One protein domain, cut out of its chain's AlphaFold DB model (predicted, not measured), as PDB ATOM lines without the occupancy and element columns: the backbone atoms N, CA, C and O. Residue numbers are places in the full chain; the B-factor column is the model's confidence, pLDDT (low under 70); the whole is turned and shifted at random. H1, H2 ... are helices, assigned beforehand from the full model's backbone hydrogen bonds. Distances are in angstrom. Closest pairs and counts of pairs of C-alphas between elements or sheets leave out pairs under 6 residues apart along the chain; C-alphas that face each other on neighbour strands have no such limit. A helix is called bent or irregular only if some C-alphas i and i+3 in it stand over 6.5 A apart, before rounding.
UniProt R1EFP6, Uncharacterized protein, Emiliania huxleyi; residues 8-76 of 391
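What this domain is: This is residues 8 to 76 of the 391 residues of an uncharacterized protein of Emiliania huxleyi (UniProt R1EFP6). Two helices of unequal length meet near their ends as a lopsided V: H1 runs to a tight turn, and the much longer H2 runs back from it. The open ends of both arms, residues 8 to 13 of H1 and residues 50 to 76 of H2, stick out free, and H2 makes the length of the rod. The printed part has 69 residues, with two named helices in the order H1, H2 and no named strand; its class is all helix. It is extended, with a radius of gyration of the C-alphas of 19.4 A and spans of 67 by 20 by 18 A.

How they stand to each other: H1, residues 8 to 27, has a kink of 25 degrees near residue 17. A tight link of 3 residues joins it to H2, residues 31 to 76, which has a kink of 43 degrees near residue 38. The two helices are close but not clearly touching, with 1 pair of C-alphas within 8 A, those of Lys 26 and Arg 34, 6.9 A apart. They run opposite ways at a steep tilt of 36 degrees, only just past shallow. Their centres are 16.9 A apart. Of the O i to N i+4 pairs, 11 of 16 in H1 and 38 of 42 in H2 are within hydrogen-bond range.

Where its parts are: H1 begins at C-alpha 8, (-7.483, 7.896, 6.640), and is 30.3 A long from first to last C-alpha. It is neither bent nor irregular, but only just: C-alphas 17 and 20 are 6.3 A apart. H2 begins at C-alpha 31, (18.987, 22.703, -11.740), and ends 66.3 A away at C-alpha 76, (-5.123, -24.795, 27.788). It is irregular, but only just, with C-alphas 32 and 35 at 6.9 A.

The domain as a whole: The two C-alphas farthest apart are those of Ser 32 and Met 76, at 67.1 A. The printed part has no cut. The mean pLDDT of the printed part is 73.9, and residues 8 to 19, 26, 67 and 69 to 76 are under 70.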
ATOM      1  N   PRO A   8      -7.584   6.431   6.675       40.34
ATOM      2  CA  PRO A   8      -7.483   7.896   6.640       40.34
ATOM      3  C   PRO A   8      -6.218   8.448   7.317       40.34
ATOM      4  O   PRO A   8      -5.659   9.453   6.875       40.34
ATOM      5  N   LEU A   9      -5.740   7.781   8.375       37.12
ATOM      6  CA  LEU A   9      -4.603   8.244   9.177       37.12
ATOM      7  C   LEU A   9      -3.250   8.048   8.473       37.12
ATOM      8  O   LEU A   9      -2.361   8.888   8.636       37.12
ATOM      9  N   LEU A  10      -3.097   7.011   7.636       42.94
ATOM     10  CA  LEU A  10      -1.907   6.868   6.783       42.94
ATOM     11  C   LEU A  10      -1.849   7.953   5.693       42.94
ATOM     12  O   LEU A  10      -0.772   8.475   5.408       42.94
ATOM     13  N   GLY A  11      -2.996   8.337   5.121       40.91
ATOM     14  CA  GLY A  11      -3.060   9.390   4.101       40.91
ATOM     15  C   GLY A  11      -2.606  10.760   4.622       40.91
ATOM     16  O   GLY A  11      -1.815  11.441   3.970       40.91
ATOM     17  N   ALA A  12      -3.054  11.143   5.821       45.03
ATOM     18  CA  ALA A  12      -2.706  12.434   6.423       45.03
ATOM     19  C   ALA A  12      -1.238  12.507   6.894       45.03
ATOM     20  O   ALA A  12      -0.574  13.529   6.717       45.03
ATOM     21  N   SER A  13      -0.708  11.421   7.468       46.22
ATOM     22  CA  SER A  13       0.667  11.379   7.990       46.22
ATOM     23  C   SER A  13       1.731  11.281   6.886       46.22
ATOM     24  O   SER A  13       2.781  11.918   6.995       46.22
ATOM     25  N   GLY A  14       1.449  10.581   5.780       49.03
ATOM     26  CA  GLY A  14       2.361  10.496   4.632       49.03
ATOM     27  C   GLY A  14       2.646  11.852   3.966       49.03
ATOM     28  O   GLY A  14       3.781  12.122   3.563       49.03
ATOM     29  N   ALA A  15       1.651  12.743   3.901       51.09
ATOM     30  CA  ALA A  15       1.816  14.091   3.348       51.09
ATOM     31  C   ALA A  15       2.732  14.979   4.215       51.09
ATOM     32  O   ALA A  15       3.571  15.708   3.684       51.09
ATOM     33  N   ALA A  16       2.621  14.877   5.544       54.25
ATOM     34  CA  ALA A  16       3.399  15.686   6.483       54.25
ATOM     35  C   ALA A  16       4.899  15.329   6.501       54.25
ATOM     36  O   ALA A  16       5.737  16.222   6.598       54.25
ATOM     37  N   PHE A  17       5.253  14.045   6.366       58.50
ATOM     38  CA  PHE A  17       6.654  13.597   6.375       58.50
ATOM     39  C   PHE A  17       7.344  13.656   5.005       58.50
ATOM     40  O   PHE A  17       8.554  13.879   4.936       58.50
ATOM     41  N   SER A  18       6.609  13.479   3.904       61.41
ATOM     42  CA  SER A  18       7.208  13.496   2.561       61.41
ATOM     43  C   SER A  18       7.608  14.901   2.100       61.41
ATOM     44  O   SER A  18       8.645  15.060   1.455       61.41
ATOM     45  N   TRP A  19       6.839  15.939   2.446       68.25
ATOM     46  CA  TRP A  19       7.076  17.293   1.932       68.25
ATOM     47  C   TRP A  19       8.396  17.935   2.422       68.25
ATOM     48  O   TRP A  19       9.140  18.432   1.566       68.25
ATOM     49  N   PRO A  20       8.785  17.884   3.715       74.06
ATOM     50  CA  PRO A  20      10.087  18.395   4.161       74.06
ATOM     51  C   PRO A  20      11.254  17.676   3.476       74.06
ATOM     52  O   PRO A  20      12.200  18.314   3.017       74.06
ATOM     53  N   LEU A  21      11.147  16.351   3.334       70.25
ATOM     54  CA  LEU A  21      12.198  15.495   2.787       70.25
ATOM     55  C   LEU A  21      12.391  15.721   1.276       70.25
ATOM     56  O   LEU A  21      13.517  15.893   0.812       70.25
ATOM     57  N   ILE A  22      11.293  15.849   0.520       71.81
ATOM     58  CA  ILE A  22      11.310  16.247  -0.899       71.81
ATOM     59  C   ILE A  22      11.846  17.679  -1.075       71.81
ATOM     60  O   ILE A  22      12.505  17.969  -2.075       71.81
ATOM     61  N   SER A  23      11.576  18.584  -0.132       75.44
ATOM     62  CA  SER A  23      12.038  19.978  -0.209       75.44
ATOM     63  C   SER A  23      13.543  20.089   0.034       75.44
ATOM     64  O   SER A  23      14.238  20.709  -0.771       75.44
ATOM     65  N   ALA A  24      14.066  19.412   1.059       77.38
ATOM     66  CA  ALA A  24      15.504  19.316   1.308       77.38
ATOM     67  C   ALA A  24      16.251  18.695   0.112       77.38
ATOM     68  O   ALA A  24      17.260  19.236  -0.333       77.38
ATOM     69  N   PHE A  25      15.707  17.620  -0.474       73.00
ATOM     70  CA  PHE A  25      16.308  16.947  -1.633       73.00
ATOM     71  C   PHE A  25      16.286  17.796  -2.918       73.00
ATOM     72  O   PHE A  25      17.179  17.692  -3.755       73.00
ATOM     73  N   LYS A  26      15.287  18.674  -3.092       69.56
ATOM     74  CA  LYS A  26      15.273  19.642  -4.203       69.56
ATOM     75  C   LYS A  26      16.345  20.718  -4.045       69.56
ATOM     76  O   LYS A  26      16.928  21.117  -5.053       69.56
ATOM     77  N   LEU A  27      16.581  21.187  -2.818       77.31
ATOM     78  CA  LEU A  27      17.548  22.248  -2.520       77.31
ATOM     79  C   LEU A  27      19.009  21.782  -2.642       77.31
ATOM     80  O   LEU A  27      19.868  22.601  -2.944       77.31
ATOM     81  N   SER A  28      19.294  20.488  -2.460       77.00
ATOM     82  CA  SER A  28      20.656  19.938  -2.545       77.00
ATOM     83  C   SER A  28      21.121  19.543  -3.956       77.00
ATOM     84  O   SER A  28      22.269  19.128  -4.110       77.00
ATOM     85  N   MET A  29      20.273  19.662  -4.988       78.94
ATOM     86  CA  MET A  29      20.620  19.305  -6.373       78.94
ATOM     87  C   MET A  29      20.663  20.517  -7.319       78.94
ATOM     88  O   MET A  29      19.727  21.325  -7.299       78.94
ATOM     89  N   PRO A  30      21.678  20.608  -8.209       78.19
ATOM     90  CA  PRO A  30      21.748  21.641  -9.242       78.19
ATOM     91  C   PRO A  30      20.615  21.495 -10.273       78.19
ATOM     92  O   PRO A  30      20.205  20.375 -10.598       78.19
ATOM     93  N   GLU A  31      20.139  22.624 -10.818       76.75
ATOM     94  CA  GLU A  31      18.987  22.703 -11.740       76.75
ATOM     95  C   GLU A  31      19.011  21.631 -12.847       76.75
ATOM     96  O   GLU A  31      18.014  20.942 -13.059       76.75
ATOM     97  N   SER A  32      20.160  21.428 -13.502       80.12
ATOM     98  CA  SER A  32      20.314  20.521 -14.653       80.12
ATOM     99  C   SER A  32      20.093  19.035 -14.340       80.12
ATOM    100  O   SER A  32      19.795  18.250 -15.246       80.12
ATOM    101  N   MET A  33      20.215  18.629 -13.071       75.06
ATOM    102  CA  MET A  33      19.904  17.267 -12.622       75.06
ATOM    103  C   MET A  33      18.509  17.151 -12.005       75.06
ATOM    104  O   MET A  33      17.960  16.047 -11.960       75.06
ATOM    105  N   ARG A  34      17.904  18.263 -11.564       79.69
ATOM    106  CA  ARG A  34      16.642  18.264 -10.811       79.69
ATOM    107  C   ARG A  34      15.496  17.609 -11.592       79.69
ATOM    108  O   ARG A  34      14.776  16.795 -11.015       79.69
ATOM    109  N   ASP A  35      15.365  17.874 -12.892       78.62
ATOM    110  CA  ASP A  35      14.292  17.289 -13.712       78.62
ATOM    111  C   ASP A  35      14.478  15.792 -13.997       78.62
ATOM    112  O   ASP A  35      13.504  15.035 -13.986       78.62
ATOM    113  N   LYS A  36      15.725  15.334 -14.172       76.62
ATOM    114  CA  LYS A  36      16.040  13.906 -14.369       76.62
ATOM    115  C   LYS A  36      15.865  13.115 -13.067       76.62
ATOM    116  O   LYS A  36      15.248  12.049 -13.066       76.62
ATOM    117  N   CYS A  37      16.332  13.661 -11.943       78.88
ATOM    118  CA  CYS A  37      16.195  13.032 -10.630       78.88
ATOM    119  C   CYS A  37      14.762  13.059 -10.084       78.88
ATOM    120  O   CYS A  37      14.411  12.159  -9.329       78.88
ATOM    121  N   LYS A  38      13.907  14.023 -10.457       76.94
ATOM    122  CA  LYS A  38      12.533  14.139  -9.928       76.94
ATOM    123  C   LYS A  38      11.721  12.851 -10.090       76.94
ATOM    124  O   LYS A  38      11.149  12.364  -9.115       76.94
ATOM    125  N   TYR A  39      11.674  12.293 -11.299       76.75
ATOM    126  CA  TYR A  39      10.922  11.066 -11.579       76.75
ATOM    127  C   TYR A  39      11.601   9.830 -10.986       76.75
ATOM    128  O   TYR A  39      10.935   9.018 -10.346       76.75
ATOM    129  N   TRP A  40      12.928   9.722 -11.119       83.19
ATOM    130  CA  TRP A  40      13.690   8.593 -10.581       83.19
ATOM    131  C   TRP A  40      13.611   8.512  -9.048       83.19
ATOM    132  O   TRP A  40      13.325   7.448  -8.501       83.19
ATOM    133  N   PHE A  41      13.781   9.634  -8.345       81.75
ATOM    134  CA  PHE A  41      13.677   9.699  -6.887       81.75
ATOM    135  C   PHE A  41      12.255   9.393  -6.413       81.75
ATOM    136  O   PHE A  41      12.079   8.583  -5.509       81.75
ATOM    137  N   THR A  42      11.233   9.974  -7.051       80.88
ATOM    138  CA  THR A  42       9.832   9.750  -6.658       80.88
ATOM    139  C   THR A  42       9.427   8.284  -6.846       80.88
ATOM    140  O   THR A  42       8.736   7.732  -5.993       80.88
ATOM    141  N   TRP A  43       9.905   7.626  -7.910       84.75
ATOM    142  CA  TRP A  43       9.682   6.197  -8.140       84.75
ATOM    143  C   TRP A  43      10.383   5.314  -7.096       84.75
ATOM    144  O   TRP A  43       9.733   4.486  -6.459       84.75
ATOM    145  N   ASN A  44      11.688   5.512  -6.869       85.75
ATOM    146  CA  ASN A  44      12.452   4.707  -5.908       85.75
ATOM    147  C   ASN A  44      11.983   4.928  -4.461       85.75
ATOM    148  O   ASN A  44      11.840   3.963  -3.710       85.75
ATOM    149  N   PHE A  45      11.689   6.172  -4.077       86.00
ATOM    150  CA  PHE A  45      11.144   6.500  -2.760       86.00
ATOM    151  C   PHE A  45       9.743   5.905  -2.574       86.00
ATOM    152  O   PHE A  45       9.497   5.230  -1.577       86.00
ATOM    153  N   GLY A  46       8.849   6.076  -3.556       87.62
ATOM    154  CA  GLY A  46       7.494   5.518  -3.516       87.62
ATOM    155  C   GLY A  46       7.486   3.993  -3.396       87.62
ATOM    156  O   GLY A  46       6.792   3.451  -2.534       87.62
ATOM    157  N   MET A  47       8.315   3.302  -4.186       91.44
ATOM    158  CA  MET A  47       8.490   1.850  -4.083       91.44
ATOM    159  C   MET A  47       9.061   1.432  -2.724       91.44
ATOM    160  O   MET A  47       8.542   0.500  -2.113       91.44
ATOM    161  N   SER A  48      10.086   2.124  -2.216       85.69
ATOM    162  CA  SER A  48      10.699   1.792  -0.922       85.69
ATOM    163  C   SER A  48       9.704   1.931   0.232       85.69
ATOM    164  O   SER A  48       9.608   1.040   1.075       85.69
ATOM    165  N   VAL A  49       8.908   3.005   0.243       91.19
ATOM    166  CA  VAL A  49       7.846   3.209   1.241       91.19
ATOM    167  C   VAL A  49       6.768   2.128   1.123       91.19
ATOM    168  O   VAL A  49       6.373   1.566   2.143       91.19
ATOM    169  N   ALA A  50       6.338   1.770  -0.092       89.94
ATOM    170  CA  ALA A  50       5.360   0.701  -0.299       89.94
ATOM    171  C   ALA A  50       5.854  -0.656   0.242       89.94
ATOM    172  O   ALA A  50       5.117  -1.332   0.962       89.94
ATOM    173  N   TRP A  51       7.112  -1.023  -0.026       93.00
ATOM    174  CA  TRP A  51       7.727  -2.239   0.520       93.00
ATOM    175  C   TRP A  51       7.816  -2.223   2.049       93.00
ATOM    176  O   TRP A  51       7.464  -3.217   2.685       93.00
ATOM    177  N   ILE A  52       8.212  -1.099   2.652       91.00
ATOM    178  CA  ILE A  52       8.244  -0.946   4.116       91.00
ATOM    179  C   ILE A  52       6.838  -1.115   4.710       91.00
ATOM    180  O   ILE A  52       6.677  -1.841   5.692       91.00
ATOM    181  N   CYS A  53       5.802  -0.528   4.101       89.94
ATOM    182  CA  CYS A  53       4.418  -0.720   4.538       89.94
ATOM    183  C   CYS A  53       3.981  -2.194   4.475       89.94
ATOM    184  O   CYS A  53       3.398  -2.687   5.441       89.94
ATOM    185  N   ILE A  54       4.302  -2.912   3.391       92.00
ATOM    186  CA  ILE A  54       3.991  -4.346   3.245       92.00
ATOM    187  C   ILE A  54       4.688  -5.165   4.344       92.00
ATOM    188  O   ILE A  54       4.031  -5.947   5.036       92.00
ATOM    189  N   LEU A  55       5.984  -4.937   4.574       90.62
ATOM    190  CA  LEU A  55       6.751  -5.634   5.614       90.62
ATOM    191  C   LEU A  55       6.205  -5.362   7.025       90.62
ATOM    192  O   LEU A  55       6.081  -6.295   7.818       90.62
ATOM    193  N   ILE A  56       5.808  -4.121   7.326       92.31
ATOM    194  CA  ILE A  56       5.178  -3.771   8.609       92.31
ATOM    195  C   ILE A  56       3.832  -4.490   8.767       92.31
ATOM    196  O   ILE A  56       3.577  -5.065   9.826       92.31
ATOM    197  N   THR A  57       2.985  -4.537   7.730       90.44
ATOM    198  CA  THR A  57       1.709  -5.273   7.820       90.44
ATOM    199  C   THR A  57       1.913  -6.774   8.039       90.44
ATOM    200  O   THR A  57       1.239  -7.351   8.895       90.44
ATOM    201  N   GLN A  58       2.891  -7.386   7.364       87.88
ATOM    202  CA  GLN A  58       3.243  -8.800   7.535       87.88
ATOM    203  C   GLN A  58       3.776  -9.088   8.952       87.88
ATOM    204  O   GLN A  58       3.404 -10.088   9.578       87.88
ATOM    205  N   ALA A  59       4.609  -8.192   9.493       89.62
ATOM    206  CA  ALA A  59       5.128  -8.289  10.854       89.62
ATOM    207  C   ALA A  59       4.011  -8.153  11.904       89.62
ATOM    208  O   ALA A  59       3.933  -8.961  12.829       89.62
ATOM    209  N   CYS A  60       3.095  -7.193  11.737       89.94
ATOM    210  CA  CYS A  60       1.940  -7.029  12.621       89.94
ATOM    211  C   CYS A  60       1.009  -8.253  12.604       89.94
ATOM    212  O   CYS A  60       0.590  -8.698  13.673       89.94
ATOM    213  N   GLN A  61       0.723  -8.832  11.432       85.12
ATOM    214  CA  GLN A  61      -0.061 -10.071  11.331       85.12
ATOM    215  C   GLN A  61       0.625 -11.225  12.072       85.12
ATOM    216  O   GLN A  61      -0.008 -11.892  12.888       85.12
ATOM    217  N   SER A  62       1.936 -11.392  11.873       84.31
ATOM    218  CA  SER A  62       2.734 -12.423  12.547       84.31
ATOM    219  C   SER A  62       2.726 -12.259  14.073       84.31
ATOM    220  O   SER A  62       2.517 -13.229  14.800       84.31
ATOM    221  N   LEU A  63       2.873 -11.029  14.582       81.75
ATOM    222  CA  LEU A  63       2.825 -10.732  16.020       81.75
ATOM    223  C   LEU A  63       1.452 -11.028  16.645       81.75
ATOM    224  O   LEU A  63       1.391 -11.532  17.769       81.75
ATOM    225  N   ILE A  64       0.358 -10.754  15.927       81.94
ATOM    226  CA  ILE A  64      -1.001 -11.105  16.371       81.94
ATOM    227  C   ILE A  64      -1.154 -12.631  16.425       81.94
ATOM    228  O   ILE A  64      -1.595 -13.159  17.446       81.94
ATOM    229  N   SER A  65      -0.732 -13.349  15.378       79.06
ATOM    230  CA  SER A  65      -0.797 -14.815  15.325       79.06
ATOM    231  C   SER A  65       0.018 -15.482  16.436       79.06
ATOM    232  O   SER A  65      -0.482 -16.414  17.070       79.06
ATOM    233  N   VAL A  66       1.227 -14.987  16.725       78.69
ATOM    234  CA  VAL A  66       2.076 -15.486  17.823       78.69
ATOM    235  C   VAL A  66       1.426 -15.234  19.184       78.69
ATOM    236  O   VAL A  66       1.370 -16.153  20.001       78.69
ATOM    237  N   ARG A  67       0.866 -14.039  19.433       69.19
ATOM    238  CA  ARG A  67       0.164 -13.760  20.701       69.19
ATOM    239  C   ARG A  67      -1.098 -14.604  20.882       69.19
ATOM    240  O   ARG A  67      -1.360 -15.031  22.002       69.19
ATOM    241  N   PHE A  68      -1.838 -14.896  19.812       72.56
ATOM    242  CA  PHE A  68      -2.979 -15.815  19.877       72.56
ATOM    243  C   PHE A  68      -2.555 -17.250  20.216       72.56
ATOM    244  O   PHE A  68      -3.188 -17.875  21.064       72.56
ATOM    245  N   HIS A  69      -1.474 -17.763  19.619       67.19
ATOM    246  CA  HIS A  69      -0.975 -19.110  19.931       67.19
ATOM    247  C   HIS A  69      -0.401 -19.208  21.352       67.19
ATOM    248  O   HIS A  69      -0.686 -20.178  22.051       67.19
ATOM    249  N   ALA A  70       0.342 -18.195  21.810       67.12
ATOM    250  CA  ALA A  70       0.854 -18.142  23.179       67.12
ATOM    251  C   ALA A  70      -0.282 -18.065  24.219       67.12
ATOM    252  O   ALA A  70      -0.302 -18.849  25.166       67.12
ATOM    253  N   GLY A  71      -1.279 -17.197  24.003       65.50
ATOM    254  CA  GLY A  71      -2.439 -17.086  24.895       65.50
ATOM    255  C   GLY A  71      -3.323 -18.340  24.915       65.50
ATOM    256  O   GLY A  71      -3.854 -18.702  25.962       65.50
ATOM    257  N   LEU A  72      -3.447 -19.054  23.787       60.66
ATOM    258  CA  LEU A  72      -4.125 -20.355  23.745       60.66
ATOM    259  C   LEU A  72      -3.370 -21.430  24.538       60.66
ATOM    260  O   LEU A  72      -4.014 -22.238  25.206       60.66
ATOM    261  N   ALA A  73      -2.034 -21.433  24.504       59.88
ATOM    262  CA  ALA A  73      -1.234 -22.357  25.305       59.88
ATOM    263  C   ALA A  73      -1.437 -22.123  26.816       59.88
ATOM    264  O   ALA A  73      -1.673 -23.084  27.547       59.88
ATOM    265  N   GLU A  74      -1.442 -20.865  27.270       59.94
ATOM    266  CA  GLU A  74      -1.715 -20.510  28.673       59.94
ATOM    267  C   GLU A  74      -3.168 -20.791  29.098       59.94
ATOM    268  O   GLU A  74      -3.413 -21.212  30.228       59.94
ATOM    269  N   MET A  75      -4.160 -20.631  28.213       56.00
ATOM    270  CA  MET A  75      -5.534 -21.036  28.542       56.00
ATOM    271  C   MET A  75      -5.682 -22.560  28.646       56.00
ATOM    272  O   MET A  75      -6.381 -23.048  29.538       56.00
ATOM    273  N   MET A  76      -5.020 -23.331  27.775       57.09
ATOM    274  CA  MET A  76      -5.123 -24.795  27.788       57.09
ATOM    275  C   MET A  76      -4.441 -25.456  28.995       57.09
ATOM    276  O   MET A  76      -4.868 -26.542  29.383       57.09
TER     277      MET A  76